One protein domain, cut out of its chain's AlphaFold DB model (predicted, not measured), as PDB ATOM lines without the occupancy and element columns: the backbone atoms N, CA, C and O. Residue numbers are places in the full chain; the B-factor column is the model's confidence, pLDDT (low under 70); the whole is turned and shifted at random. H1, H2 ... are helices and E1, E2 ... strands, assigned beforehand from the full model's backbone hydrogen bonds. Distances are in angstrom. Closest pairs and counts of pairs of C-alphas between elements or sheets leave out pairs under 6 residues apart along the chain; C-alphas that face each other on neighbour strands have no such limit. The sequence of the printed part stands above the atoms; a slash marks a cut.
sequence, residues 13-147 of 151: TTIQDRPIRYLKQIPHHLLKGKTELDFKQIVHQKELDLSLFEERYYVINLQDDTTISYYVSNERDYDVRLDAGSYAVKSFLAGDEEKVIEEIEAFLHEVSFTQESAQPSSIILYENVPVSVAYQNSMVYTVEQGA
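This is residues 13 to 147 of the 151 residues of an uncharacterized protein of Bacillus sp. 7788 (UniProt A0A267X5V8). One strongly curled sheet of eight strands bends round like part of a barrel, and the long helix H3 covers one face of it over E6 and E8. E1 turns sharply into E2, near the opposite end of the sheet, while the small H1 and its loops extend the body along its longest axis. The printed part has 135 residues with four named helices and eight named strands, in the order E1 E2 H1 H2 E3 E4 E5 E6 H3 E7 H4 E8. Across the sheet the order is E1 E6 E8 E7 E3 E4 E2 E5, all antiparallel, and the class is mixed, helices and strands. The whole is compact, with a radius of gyration of the C-alphas of 15.3 A and spans of 49 by 37 by 27 A.

Begin at E1, residues 14 to 18, an edge strand of the sheet; beside it is E6, residues 85 to 94, antiparallel, with N 16 and O 87 2.9 A apart. Next to E6 find E8, residues 139 to 146, with N 90 and O 143 at 2.9 A. E7, residues 122 to 127, follows, with N 144 and O 124 at 2.8 A, and then E3, residues 56 to 61, with N 58 and O 125 at 2.7 A. E4, residues 67 to 72, makes a hairpin with E3, where N 70 and O 57 are 2.8 A apart. E2, residues 21 to 25, pairs over its residues 23 to 25 with E4, N 71 to O 24 at 2.9 A, and over 21 to 23 with the edge strand E5, residues 80 to 82, N 23 to O 80 at 2.8 A. The sheet is strongly twisted and curled: the way across it turns by 161 degrees. E1 runs on into E2 at 85 degrees. H3, residues 97 to 111, is on the sheet at a height of 8.9 A, over E6 and E8, making two layers, a helix on one face of a sheet; on the local plane it runs along E6 at 27 degrees, only just short of slantwise. Its closest C-alphas to E8 are those of Ile 104 and Val 143, 6.8 A apart. H4, residues 129 to 132, is on the opposite face at 7.5 A. H2, residues 50 to 54, only grazes the sheet with its residues 51 to 54; H1, residues 39 to 42, is not on it. Two split strand-helix-strand units, each with two strands that run the same way in the sheet, another strand between them and helices between them along the chain, have right-handed crossovers: E2, H1 H2, E3, with E4 between E2 and E3 in the sheet, and E6, H3, E7, with E8 between E6 and E7 in the sheet. In H3 every O i to N i+4 pair is within hydrogen-bond range; in H2 0 of 1 is, beside 2 of 2 O i to N i+3 pairs, and H1 and H4 are too short for an O i to N i+4 pair.

Find C-alpha 14 at (350.050, 322.526, 445.806), where E1 starts its 12.1 A; E2 spans 13.0 A. H1 and H2 follow, 4.8 A and 7.6 A, then E3 and E4, 16.3 A each, and E5, 6.6 A. E6 runs 26.9 A from (351.399, 321.900, 459.226), H3 21.2 A, E7 16.9 A and H4 4.9 A. E8, 23.0 A, ends at C-alpha 146, (348.358, 316.276, 455.778).

The two C-alphas farthest apart are those of His 44 and Glu 116, 49.3 A. The printed part has no cut, and the link from E2 to H1, 13 residues, is long. Mean pLDDT of the printed part is 86.2; residues 112 to 120 and 147 are under 70.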
ATOM      1  N   THR A  13     347.509 320.516 442.289       92.00
ATOM      2  CA  THR A  13     347.977 320.151 443.625       92.00
ATOM      3  C   THR A  13     349.148 321.044 444.031       92.00
ATOM      4  O   THR A  13     350.116 321.235 443.291       92.00
ATOM      5  N   THR A  14     349.046 321.634 445.216       91.00
ATOM      6  CA  THR A  14     350.050 322.526 445.806       91.00
ATOM      7  C   THR A  14     350.293 322.141 447.258       91.00
ATOM      8  O   THR A  14     349.419 321.557 447.891       91.00
ATOM      9  N   ILE A  15     351.468 322.467 447.796       90.19
ATOM     10  CA  ILE A  15     351.715 322.364 449.237       90.19
ATOM     11  C   ILE A  15     351.391 323.711 449.876       90.19
ATOM     12  O   ILE A  15     351.900 324.739 449.425       90.19
ATOM     13  N   GLN A  16     350.541 323.706 450.899       90.00
ATOM     14  CA  GLN A  16     350.131 324.904 451.628       90.00
ATOM     15  C   GLN A  16     350.227 324.663 453.131       90.00
ATOM     16  O   GLN A  16     349.799 323.619 453.621       90.00
ATOM     17  N   ASP A  17     350.737 325.645 453.868       90.06
ATOM     18  CA  ASP A  17     350.695 325.603 455.325       90.06
ATOM     19  C   ASP A  17     349.291 325.953 455.818       90.06
ATOM     20  O   ASP A  17     348.680 326.945 455.403       90.06
ATOM     21  N   ARG A  18     348.767 325.116 456.711       91.38
ATOM     22  CA  ARG A  18     347.455 325.282 457.332       91.38
ATOM     23  C   ARG A  18     347.604 325.593 458.818       91.38
ATOM     24  O   ARG A  18     348.460 325.003 459.481       91.38
ATOM     25  N   PRO A  19     346.762 326.484 459.367       93.62
ATOM     26  CA  PRO A  19     346.653 326.657 460.806       93.62
ATOM     27  C   PRO A  19     345.919 325.467 461.440       93.62
ATOM     28  O   PRO A  19     345.320 324.639 460.748       93.62
ATOM     29  N   ILE A  20     345.915 325.427 462.775       93.50
ATOM     30  CA  ILE A  20     345.034 324.525 463.519       93.50
ATOM     31  C   ILE A  20     343.587 324.883 463.171       93.50
ATOM     32  O   ILE A  20     343.222 326.060 463.183       93.50
ATOM     33  N   ARG A  21     342.766 323.869 462.896       93.38
ATOM     34  CA  ARG A  21     341.319 324.030 462.712       93.38
ATOM     35  C   ARG A  21     340.570 323.119 463.666       93.38
ATOM     36  O   ARG A  21     340.961 321.974 463.883       93.38
ATOM     37  N   TYR A  22     339.494 323.650 464.221       94.19
ATOM     38  CA  TYR A  22     338.615 322.952 465.147       94.19
ATOM     39  C   TYR A  22     337.289 322.712 464.442       94.19
ATOM     40  O   TYR A  22     336.684 323.652 463.932       94.19
ATOM     41  N   LEU A  23     336.869 321.454 464.383       94.31
ATOM     42  CA  LEU A  23     335.692 321.018 463.649       94.31
ATOM     43  C   LEU A  23     334.685 320.398 464.613       94.31
ATOM     44  O   LEU A  23     335.043 319.560 465.445       94.31
ATOM     45  N   LYS A  24     333.421 320.799 464.486       94.00
ATOM     46  CA  LYS A  24     332.301 320.227 465.237       94.00
ATOM     47  C   LYS A  24     331.415 319.429 464.291       94.00
ATOM     48  O   LYS A  24     331.120 319.883 463.185       94.00
ATOM     49  N   GLN A  25     331.064 318.214 464.690       93.81
ATOM     50  CA  GLN A  25     330.289 317.302 463.866       93.81
ATOM     51  C   GLN A  25     328.878 317.853 463.684       93.81
ATOM     52  O   GLN A  25     328.231 318.282 464.641       93.81
ATOM     53  N   ILE A  26     328.380 317.800 462.450       91.50
ATOM     54  CA  ILE A  26     326.986 318.126 462.168       91.50
ATOM     55  C   ILE A  26     326.118 316.984 462.717       91.50
ATOM     56  O   ILE A  26     326.293 315.831 462.306       91.50
ATOM     57  N   PRO A  27     325.173 317.263 463.633       90.00
ATOM     58  CA  PRO A  27     324.283 316.239 464.162       90.00
ATOM     59  C   PRO A  27     323.510 315.522 463.051       90.00
ATOM     60  O   PRO A  27     322.920 316.170 462.191       90.00
ATOM     61  N   HIS A  28     323.423 314.188 463.112       89.19
ATOM     62  CA  HIS A  28     322.775 313.385 462.062       89.19
ATOM     63  C   HIS A  28     321.323 313.787 461.766       89.19
ATOM     64  O   HIS A  28     320.869 313.658 460.637       89.19
ATOM     65  N   HIS A  29     320.584 314.294 462.755       89.25
ATOM     66  CA  HIS A  29     319.200 314.735 462.556       89.25
ATOM     67  C   HIS A  29     319.078 316.030 461.729       89.25
ATOM     68  O   HIS A  29     317.976 316.375 461.314       89.25
ATOM     69  N   LEU A  30     320.183 316.752 461.514       89.31
ATOM     70  CA  LEU A  30     320.263 317.926 460.640       89.31
ATOM     71  C   LEU A  30     320.737 317.565 459.230       89.31
ATOM     72  O   LEU A  30     320.969 318.461 458.420       89.31
ATOM     73  N   LEU A  31     320.890 316.272 458.935       89.00
ATOM     74  CA  LEU A  31     321.327 315.768 457.642       89.00
ATOM     75  C   LEU A  31     320.208 314.971 456.962       89.00
ATOM     76  O   LEU A  31     319.483 314.208 457.604       89.00
ATOM     77  N   LYS A  32     320.098 315.107 455.640       86.31
ATOM     78  CA  LYS A  32     319.417 314.144 454.778       86.31
ATOM     79  C   LYS A  32     320.445 313.135 454.279       86.31
ATOM     80  O   LYS A  32     321.474 313.495 453.711       86.31
ATOM     81  N   GLY A  33     320.167 311.851 454.483       82.38
ATOM     82  CA  GLY A  33     321.142 310.809 454.176       82.38
ATOM     83  C   GLY A  33     322.382 310.941 455.066       82.38
ATOM     84  O   GLY A  33     322.250 311.000 456.286       82.38
ATOM     85  N   LYS A  34     323.577 310.948 454.463       73.81
ATOM     86  CA  LYS A  34     324.852 310.992 455.201       73.81
ATOM     87  C   LYS A  34     325.494 312.384 455.276       73.81
ATOM     88  O   LYS A  34     326.243 312.623 456.214       73.81
ATOM     89  N   THR A  35     325.240 313.268 454.308       78.12
ATOM     90  CA  THR A  35     326.069 314.475 454.092       78.12
ATOM     91  C   THR A  35     325.294 315.729 453.659       78.12
ATOM     92  O   THR A  35     325.792 316.842 453.841       78.12
ATOM     93  N   GLU A  36     324.080 315.605 453.107       84.19
ATOM     94  CA  GLU A  36     323.271 316.761 452.690       84.19
ATOM     95  C   GLU A  36     322.643 317.433 453.916       84.19
ATOM     96  O   GLU A  36     322.119 316.749 454.785       84.19
ATOM     97  N   LEU A  37     322.639 318.767 453.992       85.31
ATOM     98  CA  LEU A  37     321.925 319.478 455.055       85.31
ATOM     99  C   LEU A  37     320.404 319.358 454.886       85.31
ATOM    100  O   LEU A  37     319.840 319.710 453.847       85.31
ATOM    101  N   ASP A  38     319.708 318.960 455.951       88.69
ATOM    102  CA  ASP A  38     318.258 319.086 456.021       88.69
ATOM    103  C   ASP A  38     317.863 320.490 456.486       88.69
ATOM    104  O   ASP A  38     317.587 320.733 457.664       88.69
ATOM    105  N   PHE A  39     317.786 321.427 455.537       82.75
ATOM    106  CA  PHE A  39     317.348 322.798 455.815       82.75
ATOM    107  C   PHE A  39     315.999 322.861 456.528       82.75
ATOM    108  O   PHE A  39     315.784 323.763 457.334       82.75
ATOM    109  N   LYS A  40     315.098 321.898 456.286       85.25
ATOM    110  CA  LYS A  40     313.813 321.865 456.980       85.25
ATOM    111  C   LYS A  40     314.020 321.616 458.467       85.25
ATOM    112  O   LYS A  40     313.354 322.266 459.253       85.25
ATOM    113  N   GLN A  41     314.920 320.727 458.871       85.69
ATOM    114  CA  GLN A  41     315.206 320.503 460.294       85.69
ATOM    115  C   GLN A  41     315.966 321.682 460.900       85.69
ATOM    116  O   GLN A  41     315.630 322.146 461.986       85.69
ATOM    117  N   ILE A  42     316.929 322.220 460.153       84.44
ATOM    118  CA  ILE A  42     317.783 323.335 460.569       84.44
ATOM    119  C   ILE A  42     316.968 324.590 460.904       84.44
ATOM    120  O   ILE A  42     317.163 325.161 461.970       84.44
ATOM    121  N   VAL A  43     315.998 324.995 460.072       82.19
ATOM    122  CA  VAL A  43     315.198 326.212 460.342       82.19
ATOM    123  C   VAL A  43     314.302 326.107 461.584       82.19
ATOM    124  O   VAL A  43     313.815 327.126 462.071       82.19
ATOM    125  N   HIS A  44     314.068 324.899 462.107       84.44
ATOM    126  CA  HIS A  44     313.325 324.704 463.357       84.44
ATOM    127  C   HIS A  44     314.228 324.774 464.600       84.44
ATOM    128  O   HIS A  44     313.712 324.829 465.719       84.44
ATOM    129  N   GLN A  45     315.554 324.817 464.428       80.94
ATOM    130  CA  GLN A  45     316.515 324.993 465.514       80.94
ATOM    131  C   GLN A  45     316.657 326.482 465.839       80.94
ATOM    132  O   GLN A  45     317.270 327.245 465.099       80.94
ATOM    133  N   LYS A  46     316.078 326.916 466.963       72.50
ATOM    134  CA  LYS A  46     316.038 328.340 467.346       72.50
ATOM    135  C   LYS A  46     317.394 328.935 467.741       72.50
ATOM    136  O   LYS A  46     317.519 330.154 467.765       72.50
ATOM    137  N   GLU A  47     318.367 328.094 468.075       78.12
ATOM    138  CA  GLU A  47     319.673 328.503 468.618       78.12
ATOM    139  C   GLU A  47     320.837 328.229 467.654       78.12
ATOM    140  O   GLU A  47     321.991 328.478 467.990       78.12
ATOM    141  N   LEU A  48     320.551 327.708 466.458       76.94
ATOM    142  CA  LEU A  48     321.575 327.321 465.500       76.94
ATOM    143  C   LEU A  48     321.922 328.500 464.587       76.94
ATOM    144  O   LEU A  48     321.094 328.960 463.801       76.94
ATOM    145  N   ASP A  49     323.159 328.974 464.683       79.50
ATOM    146  CA  ASP A  49     323.688 329.990 463.779       79.50
ATOM    147  C   ASP A  49     323.976 329.368 462.405       79.50
ATOM    148  O   ASP A  49     324.821 328.484 462.264       79.50
ATOM    149  N   LEU A  50     323.253 329.820 461.378       73.56
ATOM    150  CA  LEU A  50     323.388 329.299 460.016       73.56
ATOM    151  C   LEU A  50     324.735 329.641 459.377       73.56
ATOM    152  O   LEU A  50     325.154 328.929 458.466       73.56
ATOM    153  N   SER A  51     325.418 330.688 459.857       75.06
ATOM    154  CA  SER A  51     326.750 331.058 459.362       75.06
ATOM    155  C   SER A  51     327.795 329.975 459.641       75.06
ATOM    156  O   SER A  51     328.786 329.862 458.923       75.06
ATOM    157  N   LEU A  52     327.533 329.092 460.611       74.69
ATOM    158  CA  LEU A  52     328.384 327.937 460.887       74.69
ATOM    159  C   LEU A  52     328.496 327.008 459.670       74.69
ATOM    160  O   LEU A  52     329.526 326.370 459.485       74.69
ATOM    161  N   PHE A  53     327.485 326.960 458.799       75.56
ATOM    162  CA  PHE A  53     327.486 326.098 457.616       75.56
ATOM    163  C   PHE A  53     328.067 326.758 456.355       75.56
ATOM    164  O   PHE A  53     327.958 326.174 455.277       75.56
ATOM    165  N   GLU A  54     328.675 327.947 456.457       73.44
ATOM    166  CA  GLU A  54     329.314 328.625 455.317       73.44
ATOM    167  C   GLU A  54     330.486 327.825 454.732       73.44
ATOM    168  O   GLU A  54     330.695 327.834 453.519       73.44
ATOM    169  N   GLU A  55     331.215 327.094 455.578       77.56
ATOM    170  CA  GLU A  55     332.246 326.146 455.160       77.56
ATOM    171  C   GLU A  55     331.945 324.764 455.742       77.56
ATOM    172  O   GLU A  55     332.146 324.500 456.932       77.56
ATOM    173  N   ARG A  56     331.463 323.863 454.885       88.25
ATOM    174  CA  ARG A  56     331.229 322.464 455.252       88.25
ATOM    175  C   ARG A  56     332.473 321.639 454.999       88.25
ATOM    176  O   ARG A  56     332.993 321.638 453.884       88.25
ATOM    177  N   TYR A  57     332.893 320.909 456.024       93.44
ATOM    178  CA  TYR A  57     334.019 319.987 455.979       93.44
ATOM    179  C   TYR A  57     333.510 318.548 455.995       93.44
ATOM    180  O   TYR A  57     332.587 318.206 456.729       93.44
ATOM    181  N   TYR A  58     334.149 317.688 455.221       94.06
ATOM    182  CA  TYR A  58     333.936 316.252 455.180       94.06
ATOM    183  C   TYR A  58     335.271 315.593 455.501       94.06
ATOM    184  O   TYR A  58     336.253 315.779 454.782       94.06
ATOM    185  N   VAL A  59     335.319 314.849 456.602       93.56
ATOM    186  CA  VAL A  59     336.475 314.006 456.922       93.56
ATOM    187  C   VAL A  59     336.152 312.613 456.412       93.56
ATOM    188  O   VAL A  59     335.205 311.986 456.891       93.56
ATOM    189  N   ILE A  60     336.917 312.175 455.416       92.31
ATOM    190  CA  ILE A  60     336.739 310.896 454.732       92.31
ATOM    191  C   ILE A  60     337.846 309.971 455.221       92.31
ATOM    192  O   ILE A  60     339.027 310.244 454.996       92.31
ATOM    193  N   ASN A  61     337.477 308.907 455.923       88.81
ATOM    194  CA  ASN A  61     338.402 307.886 456.386       88.81
ATOM    195  C   ASN A  61     338.691 306.905 455.247       88.81
ATOM    196  O   ASN A  61     337.792 306.259 454.722       88.81
ATOM    197  N   LEU A  62     339.964 306.785 454.873       85.19
ATOM    198  CA  LEU A  62     340.384 305.970 453.732       85.19
ATOM    199  C   LEU A  62     340.412 304.461 454.036       85.19
ATOM    200  O   LEU A  62     340.561 303.661 453.119       85.19
ATOM    201  N   GLN A  63     340.318 304.056 455.308       84.12
ATOM    202  CA  GLN A  63     340.386 302.645 455.711       84.12
ATOM    203  C   GLN A  63     339.019 301.961 455.718       84.12
ATOM    204  O   GLN A  63     338.929 300.779 455.386       84.12
ATOM    205  N   ASP A  64     337.973 302.680 456.124       86.12
ATOM    206  CA  ASP A  64     336.611 302.149 456.267       86.12
ATOM    207  C   ASP A  64     335.572 302.880 455.402       86.12
ATOM    208  O   ASP A  64     334.385 302.564 455.480       86.12
ATOM    209  N   ASP A  65     336.025 303.827 454.574       82.19
ATOM    210  CA  ASP A  65     335.209 304.624 453.653       82.19
ATOM    211  C   ASP A  65     334.090 305.416 454.359       82.19
ATOM    212  O   ASP A  65     333.048 305.769 453.794       82.19
ATOM    213  N   THR A  66     334.273 305.694 455.655       88.19
ATOM    214  CA  THR A  66     333.332 306.518 456.408       88.19
ATOM    215  C   THR A  66     333.567 307.992 456.115       88.19
ATOM    216  O   THR A  66     334.687 308.496 456.146       88.19
ATOM    217  N   THR A  67     332.477 308.711 455.855       91.00
ATOM    218  CA  THR A  67     332.483 310.165 455.696       91.00
ATOM    219  C   THR A  67     331.647 310.784 456.799       91.00
ATOM    220  O   THR A  67     330.480 310.425 456.967       91.00
ATOM    221  N   ILE A  68     332.235 311.722 457.539       92.19
ATOM    222  CA  ILE A  68     331.540 312.487 458.576       92.19
ATOM    223  C   ILE A  68     331.588 313.970 458.206       92.19
ATOM    224  O   ILE A  68     332.643 314.491 457.838       92.19
ATOM    225  N   SER A  69     330.440 314.641 458.306       93.25
ATOM    226  CA  SER A  69     330.296 316.068 458.015       93.25
ATOM    227  C   SER A  69     330.478 316.932 459.260       93.25
ATOM    228  O   SER A  69     329.960 316.626 460.336       93.25
ATOM    229  N   TYR A  70     331.172 318.051 459.090       93.19
ATOM    230  CA  TYR A  70     331.537 318.997 460.133       93.19
ATOM    231  C   TYR A  70     331.331 320.439 459.671       93.19
ATOM    232  O   TYR A  70     331.298 320.736 458.474       93.19
ATOM    233  N   TYR A  71     331.270 321.335 460.646       91.25
ATOM    234  CA  TYR A  71     331.393 322.773 460.459       91.25
ATOM    235  C   TYR A  71     332.569 323.334 461.266       91.25
ATOM    236  O   TYR A  71     333.057 322.696 462.209       91.25
ATOM    237  N   VAL A  72     333.034 324.527 460.893       90.44
ATOM    238  CA  VAL A  72     334.111 325.220 461.613       90.44
ATOM    239  C   VAL A  72     333.620 325.649 462.991       90.44
ATOM    240  O   VAL A  72     332.612 326.335 463.124       90.44
ATOM    241  N   SER A  73     334.367 325.269 464.021       91.81
ATOM    242  CA  SER A  73     334.112 325.648 465.407       91.81
ATOM    243  C   SER A  73     335.374 326.247 466.041       91.81
ATOM    244  O   SER A  73     336.233 326.813 465.365       91.81
ATOM    245  N   ASN A  74     335.482 326.166 467.363       91.25
ATOM    246  CA  ASN A  74     336.534 326.773 468.161       91.25
ATOM    247  C   ASN A  74     337.183 325.760 469.117       91.25
ATOM    248  O   ASN A  74     336.692 324.654 469.328       91.25
ATOM    249  N   GLU A  75     338.286 326.173 469.738       94.38
ATOM    250  CA  GLU A  75     339.091 325.342 470.641       94.38
ATOM    251  C   GLU A  75     338.356 324.816 471.886       94.38
ATOM    252  O   GLU A  75     338.842 323.883 472.522       94.38
ATOM    253  N   ARG A  76     337.215 325.411 472.262       93.94
ATOM    254  CA  ARG A  76     336.460 325.049 473.473       93.94
ATOM    255  C   ARG A  76     335.335 324.056 473.204       93.94
ATOM    256  O   ARG A  76     334.856 323.444 474.152       93.94
ATOM    257  N   ASP A  77     334.916 323.912 471.950       91.19
ATOM    258  CA  ASP A  77     333.828 323.022 471.552       91.19
ATOM    259  C   ASP A  77     334.089 322.446 470.157       91.19
ATOM    260  O   ASP A  77     333.725 323.031 469.135       91.19
ATOM    261  N   TYR A  78     334.758 321.299 470.116       94.50
ATOM    262  CA  TYR A  78     335.096 320.594 468.885       94.50
ATOM    263  C   TYR A  78     335.047 319.085 469.105       94.50
ATOM    264  O   TYR A  78     335.241 318.606 470.221       94.50
ATOM    265  N   ASP A  79     334.822 318.350 468.021       95.69
ATOM    266  CA  ASP A  79     334.864 316.886 468.010       95.69
ATOM    267  C   ASP A  79     336.136 316.385 467.307       95.69
ATOM    268  O   ASP A  79     336.693 315.356 467.681       95.69
ATOM    269  N   VAL A  80     336.649 317.150 466.332       93.75
ATOM    270  CA  VAL A  80     337.901 316.864 465.615       93.75
ATOM    271  C   VAL A  80     338.791 318.106 465.564       93.75
ATOM    272  O   VAL A  80     338.331 319.217 465.307       93.75
ATOM    273  N   ARG A  81     340.096 317.913 465.787       93.19
ATOM    274  CA  ARG A  81     341.132 318.939 465.610       93.19
ATOM    275  C   ARG A  81     342.031 318.547 464.445       93.19
ATOM    276  O   ARG A  81     342.645 317.486 464.477       93.19
ATOM    277  N   LEU A  82     342.138 319.426 463.456       91.56
ATOM    278  CA  LEU A  82     343.116 319.317 462.380       91.56
ATOM    279  C   LEU A  82     344.382 320.066 462.800       91.56
ATOM    280  O   LEU A  82     344.327 321.257 463.116       91.56
ATOM    281  N   ASP A  83     345.511 319.363 462.836       91.06
ATOM    282  CA  ASP A  83     346.797 319.934 463.232       91.06
ATOM    283  C   ASP A  83     347.304 320.970 462.224       91.06
ATOM    284  O   ASP A  83     347.080 320.855 461.018       91.06
ATOM    285  N   ALA A  84     348.034 321.972 462.722       91.56
ATOM    286  CA  ALA A  84     348.793 322.857 461.849       91.56
ATOM    287  C   ALA A  84     349.952 322.099 461.193       91.56
ATOM    288  O   ALA A  84     350.546 321.204 461.796       91.56
ATOM    289  N   GLY A  85     350.306 322.502 459.978       89.19
ATOM    290  CA  GLY A  85     351.399 321.900 459.226       89.19
ATOM    291  C   GLY A  85     351.235 322.114 457.733       89.19
ATOM    292  O   GLY A  85     350.343 322.843 457.298       89.19
ATOM    293  N   SER A  86     352.088 321.464 456.952       89.50
ATOM    294  CA  SER A  86     351.994 321.495 455.498       89.50
ATOM    295  C   SER A  86     350.986 320.454 455.014       89.50
ATOM    296  O   SER A  86     350.992 319.308 455.456       89.50
ATOM    297  N   TYR A  87     350.116 320.848 454.094       91.12
ATOM    298  CA  TYR A  87     349.104 319.991 453.485       91.12
ATOM    299  C   TYR A  87     349.291 319.988 451.975       91.12
ATOM    300  O   TYR A  87     349.582 321.029 451.384       91.12
ATOM    301  N   ALA A  88     349.097 318.830 451.346       92.31
ATOM    302  CA  ALA A  88     348.808 318.787 449.921       92.31
ATOM    303  C   ALA A  88     347.365 319.249 449.719       92.31
ATOM    304  O   ALA A  88     346.475 318.775 450.420       92.31
ATOM    305  N   VAL A  89     347.145 320.190 448.805       93.00
ATOM    306  CA  VAL A  89     345.860 320.863 448.588       93.00
ATOM    307  C   VAL A  89     345.587 320.969 447.096       93.00
ATOM    308  O   VAL A  89     346.434 321.469 446.349       93.00
ATOM    309  N   LYS A  90     344.384 320.575 446.676       94.94
ATOM    310  CA  LYS A  90     343.869 320.778 445.319       94.94
ATOM    311  C   LYS A  90     342.441 321.300 445.394       94.94
ATOM    312  O   LYS A  90     341.591 320.705 446.049       94.94
ATOM    313  N   SER A  91     342.173 322.397 444.696       95.12
ATOM    314  CA  SER A  91     340.810 322.893 444.497       95.12
ATOM    315  C   SER A  91     340.348 322.591 443.082       95.12
ATOM    316  O   SER A  91     341.138 322.700 442.149       95.12
ATOM    317  N   PHE A  92     339.086 322.223 442.907       95.50
ATOM    318  CA  PHE A  92     338.527 321.820 441.618       95.50
ATOM    319  C   PHE A  92     337.037 322.161 441.543       95.50
ATOM    320  O   PHE A  92     336.393 322.414 442.561       95.50
ATOM    321  N   LEU A  93     336.500 322.205 440.326       95.06
ATOM    322  CA  LEU A  93     335.072 322.400 440.078       95.06
ATOM    323  C   LEU A  93     334.384 321.046 439.946       95.06
ATOM    324  O   LEU A  93     334.868 320.188 439.210       95.06
ATOM    325  N   ALA A  94     333.230 320.898 440.586       94.69
ATOM    326  CA  ALA A  94     332.353 319.754 440.382       94.69
ATOM    327  C   ALA A  94     330.894 320.210 440.251       94.69
ATOM    328  O   ALA A  94     330.429 321.075 440.998       94.69
ATOM    329  N   GLY A  95     330.195 319.655 439.259       91.94
ATOM    330  CA  GLY A  95     328.755 319.854 439.058       91.94
ATOM    331  C   GLY A  95     327.901 318.768 439.715       91.94
ATOM    332  O   GLY A  95     326.706 318.968 439.914       91.94
ATOM    333  N   ASP A  96     328.519 317.643 440.066       91.38
ATOM    334  CA  ASP A  96     327.887 316.458 440.630       91.38
ATOM    335  C   ASP A  96     328.875 315.688 441.525       91.38
ATOM    336  O   ASP A  96     330.058 316.024 441.623       91.38
ATOM    337  N   GLU A  97     328.356 314.674 442.216       89.94
ATOM    338  CA  GLU A  97     329.115 313.829 443.141       89.94
ATOM    339  C   GLU A  97     330.137 312.934 442.423       89.94
ATOM    340  O   GLU A  97     331.234 312.734 442.941       89.94
ATOM    341  N   GLU A  98     329.825 312.452 441.215       93.81
ATOM    342  CA  GLU A  98     330.732 311.612 440.420       93.81
ATOM    343  C   GLU A  98     332.040 312.356 440.136       93.81
ATOM    344  O   GLU A  98     333.128 311.835 440.389       93.81
ATOM    345  N   LYS A  99     331.948 313.635 439.752       95.00
ATOM    346  CA  LYS A  99     333.129 314.462 439.519       95.00
ATOM    347  C   LYS A  99     333.950 314.719 440.784       95.00
ATOM    348  O   LYS A  99     335.172 314.844 440.699       95.00
ATOM    349  N   VAL A 100     333.310 314.799 441.954       93.94
ATOM    350  CA  VAL A 100     334.022 314.923 443.238       93.94
ATOM    351  C   VAL A 100     334.853 313.673 443.510       93.94
ATOM    352  O   VAL A 100     336.024 313.794 443.870       93.94
ATOM    353  N   ILE A 101     334.269 312.492 443.301       93.06
ATOM    354  CA  ILE A 101     334.942 311.206 443.506       93.06
ATOM    355  C   ILE A 101     336.149 311.082 442.566       93.06
ATOM    356  O   ILE A 101     337.258 310.838 443.041       93.06
ATOM    357  N   GLU A 102     335.975 311.358 441.269       95.56
ATOM    358  CA  GLU A 102     337.070 311.324 440.285       95.56
ATOM    359  C   GLU A 102     338.260 312.213 440.683       95.56
ATOM    360  O   GLU A 102     339.423 311.817 440.577       95.56
ATOM    361  N   GLU A 103     337.994 313.445 441.129       96.19
ATOM    362  CA  GLU A 103     339.053 314.393 441.482       96.19
ATOM    363  C   GLU A 103     339.762 314.019 442.789       96.19
ATOM    364  O   GLU A 103     340.965 314.277 442.919       96.19
ATOM    365  N   ILE A 104     339.053 313.385 443.731       93.31
ATOM    366  CA  ILE A 104     339.642 312.812 444.947       93.31
ATOM    367  C   ILE A 104     340.574 311.653 444.591       93.31
ATOM    368  O   ILE A 104     341.712 311.628 445.061       93.31
ATOM    369  N   GLU A 105     340.134 310.718 443.748       92.38
ATOM    370  CA  GLU A 105     340.962 309.592 443.305       92.38
ATOM    371  C   GLU A 105     342.226 310.083 442.590       92.38
ATOM    372  O   GLU A 105     343.341 309.673 442.926       92.38
ATOM    373  N   ALA A 106     342.078 311.035 441.662       92.88
ATOM    374  CA  ALA A 106     343.206 311.653 440.972       92.88
ATOM    375  C   ALA A 106     344.180 312.332 441.952       92.88
ATOM    376  O   ALA A 106     345.394 312.159 441.844       92.88
ATOM    377  N   PHE A 107     343.659 313.065 442.940       92.81
ATOM    378  CA  PHE A 107     344.473 313.698 443.979       92.81
ATOM    379  C   PHE A 107     345.256 312.672 444.811       92.81
ATOM    380  O   PHE A 107     346.456 312.844 445.026       92.81
ATOM    381  N   LEU A 108     344.616 311.580 445.238       89.19
ATOM    382  CA  LEU A 108     345.269 310.512 445.999       89.19
ATOM    383  C   LEU A 108     346.391 309.838 445.194       89.19
ATOM    384  O   LEU A 108     347.447 309.527 445.749       89.19
ATOM    385  N   HIS A 109     346.204 309.670 443.882       88.62
ATOM    386  CA  HIS A 109     347.251 309.174 442.988       88.62
ATOM    387  C   HIS A 109     348.436 310.144 442.862       88.62
ATOM    388  O   HIS A 109     349.588 309.707 442.923       88.62
ATOM    389  N   GLU A 110     348.182 311.449 442.723       88.12
ATOM    390  CA  GLU A 110     349.223 312.484 442.618       88.12
ATOM    391  C   GLU A 110     350.062 312.619 443.896       88.12
ATOM    392  O   GLU A 110     351.276 312.820 443.830       88.12
ATOM    393  N   VAL A 111     349.419 312.520 445.062       81.88
ATOM    394  CA  VAL A 111     350.037 312.816 446.363       81.88
ATOM    395  C   VAL A 111     350.814 311.625 446.944       81.88
ATOM    396  O   VAL A 111     351.536 311.818 447.918       81.88
ATOM    397  N   SER A 112     350.730 310.437 446.318       63.50
ATOM    398  CA  SER A 112     351.449 309.186 446.642       63.50
ATOM    399  C   SER A 112     352.616 309.361 447.627       63.50
ATOM    400  O   SER A 112     353.760 309.615 447.239       63.50
ATOM    401  N   PHE A 113     352.325 309.229 448.926       59.16
ATOM    402  CA  PHE A 113     353.336 309.365 449.969       59.16
ATOM    403  C   PHE A 113     354.322 308.199 449.913       59.16
ATOM    404  O   PHE A 113     353.945 307.027 449.843       59.16
ATOM    405  N   THR A 114     355.610 308.529 449.980       45.50
ATOM    406  CA  THR A 114     356.691 307.566 450.191       45.50
ATOM    407  C   THR A 114     356.457 306.816 451.502       45.50
ATOM    408  O   THR A 114     356.237 307.440 452.537       45.50
ATOM    409  N   GLN A 115     356.515 305.484 451.431       43.69
ATOM    410  CA  GLN A 115     356.088 304.467 452.410       43.69
ATOM    411  C   GLN A 115     356.665 304.554 453.845       43.69
ATOM    412  O   GLN A 115     356.443 303.641 454.636       43.69
ATOM    413  N   GLU A 116     357.395 305.606 454.217       46.59
ATOM    414  CA  GLU A 116     358.081 305.701 455.515       46.59
ATOM    415  C   GLU A 116     357.289 306.446 456.600       46.59
ATOM    416  O   GLU A 116     357.580 306.294 457.786       46.59
ATOM    417  N   SER A 117     356.232 307.179 456.241       47.94
ATOM    418  CA  SER A 117     355.250 307.692 457.203       47.94
ATOM    419  C   SER A 117     353.914 306.996 456.972       47.94
ATOM    420  O   SER A 117     353.470 306.934 455.826       47.94
ATOM    421  N   ALA A 118     353.293 306.469 458.035       55.00
ATOM    422  CA  ALA A 118     351.977 305.827 457.998       55.00
ATOM    423  C   ALA A 118     351.037 306.559 457.028       55.00
ATOM    424  O   ALA A 118     350.901 307.782 457.125       55.00
ATOM    425  N   GLN A 119     350.438 305.824 456.083       56.84
ATOM    426  CA  GLN A 119     349.473 306.408 455.154       56.84
ATOM    427  C   GLN A 119     348.437 307.211 455.951       56.84
ATOM    428  O   GLN A 119     347.969 306.717 456.984       56.84
ATOM    429  N   PRO A 120     348.092 308.435 455.520       63.12
ATOM    430  CA  PRO A 120     347.109 309.225 456.241       63.12
ATOM    431  C   PRO A 120     345.803 308.436 456.315       63.12
ATOM    432  O   PRO A 120     345.304 307.962 455.298       63.12
ATOM    433  N   SER A 121     345.248 308.284 457.517       76.75
ATOM    434  CA  SER A 121     343.997 307.543 457.719       76.75
ATOM    435  C   SER A 121     342.777 308.278 457.164       76.75
ATOM    436  O   SER A 121     341.701 307.697 457.080       76.75
ATOM    437  N   SER A 122     342.924 309.550 456.785       87.69
ATOM    438  CA  SER A 122     341.838 310.362 456.248       87.69
ATOM    439  C   SER A 122     342.313 311.426 455.259       87.69
ATOM    440  O   SER A 122     343.491 311.801 455.226       87.69
ATOM    441  N   ILE A 123     341.363 311.921 454.471       92.88
ATOM    442  CA  ILE A 123     341.446 313.177 453.724       92.88
ATOM    443  C   ILE A 123     340.360 314.134 454.203       92.88
ATOM    444  O   ILE A 123     339.353 313.728 454.789       92.88
ATOM    445  N   ILE A 124     340.572 315.414 453.930       94.75
ATOM    446  CA  ILE A 124     339.621 316.475 454.221       94.75
ATOM    447  C   ILE A 124     339.123 317.014 452.884       94.75
ATOM    448  O   ILE A 124     339.918 317.415 452.039       94.75
ATOM    449  N   LEU A 125     337.810 317.048 452.703       95.25
ATOM    450  CA  LEU A 125     337.143 317.706 451.587       95.25
ATOM    451  C   LEU A 125     336.298 318.848 452.147       95.25
ATOM    452  O   LEU A 125     335.644 318.673 453.169       95.25
ATOM    453  N   TYR A 126     336.272 320.007 451.502       93.12
ATOM    454  CA  TYR A 126     335.370 321.081 451.908       93.12
ATOM    455  C   TYR A 126     334.872 321.922 450.736       93.12
ATOM    456  O   TYR A 126     335.527 322.043 449.696       93.12
ATOM    457  N   GLU A 127     333.686 322.496 450.918       90.00
ATOM    458  CA  GLU A 127     333.035 323.380 449.950       90.00
ATOM    459  C   GLU A 127     333.556 324.807 450.096       90.00
ATOM    460  O   GLU A 127     333.435 325.425 451.151       90.00
ATOM    461  N   ASN A 128     334.099 325.368 449.019       86.00
ATOM    462  CA  ASN A 128     334.558 326.749 448.986       86.00
ATOM    463  C   ASN A 128     333.434 327.652 448.457       86.00
ATOM    464  O   ASN A 128     333.473 328.142 447.321       86.00
ATOM    465  N   VAL A 129     332.387 327.824 449.271       82.19
ATOM    466  CA  VAL A 129     331.168 328.573 448.915       82.19
ATOM    467  C   VAL A 129     331.486 329.985 448.397       82.19
ATOM    468  O   VAL A 129     330.981 330.332 447.325       82.19
ATOM    469  N   PRO A 130     332.373 330.784 449.032       81.31
ATOM    470  CA  PRO A 130     332.674 332.134 448.554       81.31
ATOM    471  C   PRO A 130     333.304 332.188 447.159       81.31
ATOM    472  O   PRO A 130     333.118 333.172 446.452       81.31
ATOM    473  N   VAL A 131     334.055 331.161 446.747       82.25
ATOM    474  CA  VAL A 131     334.620 331.088 445.386       82.25
ATOM    475  C   VAL A 131     333.598 330.513 444.402       82.25
ATOM    476  O   VAL A 131     333.560 330.916 443.240       82.25
ATOM    477  N   SER A 132     332.728 329.620 444.875       85.50
ATOM    478  CA  SER A 132     331.703 328.957 444.063       85.50
ATOM    479  C   SER A 132     330.693 329.931 443.455       85.50
ATOM    480  O   SER A 132     330.213 329.684 442.356       85.50
ATOM    481  N   VAL A 133     330.438 331.086 444.086       85.69
ATOM    482  CA  VAL A 133     329.527 332.124 443.551       85.69
ATOM    483  C   VAL A 133     329.926 332.656 442.167       85.69
ATOM    484  O   VAL A 133     329.109 333.269 441.485       85.69
ATOM    485  N   ALA A 134     331.179 332.448 441.744       86.06
ATOM    486  CA  ALA A 134     331.658 332.821 440.416       86.06
ATOM    487  C   ALA A 134     331.259 331.817 439.312       86.06
ATOM    488  O   ALA A 134     331.488 332.092 438.133       86.06
ATOM    489  N   TYR A 135     330.664 330.673 439.668       84.75
ATOM    490  CA  TYR A 135     330.339 329.576 438.759       84.75
ATOM    491  C   TYR A 135     328.840 329.258 438.824       84.75
ATOM    492  O   TYR A 135     328.262 329.124 439.895       84.75
ATOM    493  N   GLN A 136     328.185 329.156 437.665       80.69
ATOM    494  CA  GLN A 136     326.718 329.061 437.604       80.69
ATOM    495  C   GLN A 136     326.167 327.675 437.964       80.69
ATOM    496  O   GLN A 136     325.119 327.589 438.592       80.69
ATOM    497  N   ASN A 137     326.858 326.604 437.563       85.62
ATOM    498  CA  ASN A 137     326.364 325.222 437.659       85.62
ATOM    499  C   ASN A 137     327.384 324.287 438.325       85.62
ATOM    500  O   ASN A 137     327.442 323.097 438.021       85.62
ATOM    501  N   SER A 138     328.280 324.827 439.148       88.88
ATOM    502  CA  SER A 138     329.346 324.042 439.766       88.88
ATOM    503  C   SER A 138     329.747 324.644 441.098       88.88
ATOM    504  O   SER A 138     329.746 325.862 441.262       88.88
ATOM    505  N   MET A 139     330.139 323.776 442.019       90.88
ATOM    506  CA  MET A 139     330.746 324.151 443.286       90.88
ATOM    507  C   MET A 139     332.256 323.968 443.190       90.88
ATOM    508  O   MET A 139     332.753 323.039 442.551       90.88
ATOM    509  N   VAL A 140     332.993 324.869 443.828       92.12
ATOM    510  CA  VAL A 140     334.425 324.698 444.047       92.12
ATOM    511  C   VAL A 140     334.603 323.878 445.311       92.12
ATOM    512  O   VAL A 140     334.272 324.329 446.407       92.12
ATOM    513  N   TYR A 141     335.173 322.695 445.153       94.19
ATOM    514  CA  TYR A 141     335.620 321.866 446.258       94.19
ATOM    515  C   TYR A 141     337.113 322.053 446.468       94.19
ATOM    516  O   TYR A 141     337.852 322.429 445.556       94.19
ATOM    517  N   THR A 142     337.567 321.801 447.688       94.81
ATOM    518  CA  THR A 142     338.986 321.664 447.991       94.81
ATOM    519  C   THR A 142     339.202 320.371 448.747       94.81
ATOM    520  O   THR A 142     338.583 320.153 449.784       94.81
ATOM    521  N   VAL A 143     340.074 319.528 448.208       95.31
ATOM    522  CA  VAL A 143     340.578 318.335 448.878       95.31
ATOM    523  C   VAL A 143     341.966 318.631 449.419       95.31
ATOM    524  O   VAL A 143     342.777 319.310 448.779       95.31
ATOM    525  N   GLU A 144     342.237 318.135 450.614       93.75
ATOM    526  CA  GLU A 144     343.552 318.217 451.209       93.75
ATOM    527  C   GLU A 144     343.872 317.023 452.101       93.75
ATOM    528  O   GLU A 144     343.003 316.337 452.642       93.75
ATOM    529  N   GLN A 145     345.167 316.803 452.269       90.75
ATOM    530  CA  GLN A 145     345.710 315.734 453.085       90.75
ATOM    531  C   GLN A 145     346.981 316.234 453.759       90.75
ATOM    532  O   GLN A 145     347.786 316.935 453.136       90.75
ATOM    533  N   GLY A 146     347.157 315.899 455.039       86.00
ATOM    534  CA  GLY A 146     348.358 316.276 455.778       86.00
ATOM    535  C   GLY A 146     349.593 315.725 455.074       86.00
ATOM    536  O   GLY A 146     349.717 314.512 454.902       86.00
ATOM    537  N   ALA A 147     350.508 316.605 454.666       64.50
ATOM    538  CA  ALA A 147     351.816 316.186 454.204       64.50
ATOM    539  C   ALA A 147     352.602 315.810 455.455       64.50
ATOM    540  O   ALA A 147     353.036 316.693 456.190       64.50
TER     541      ALA A 147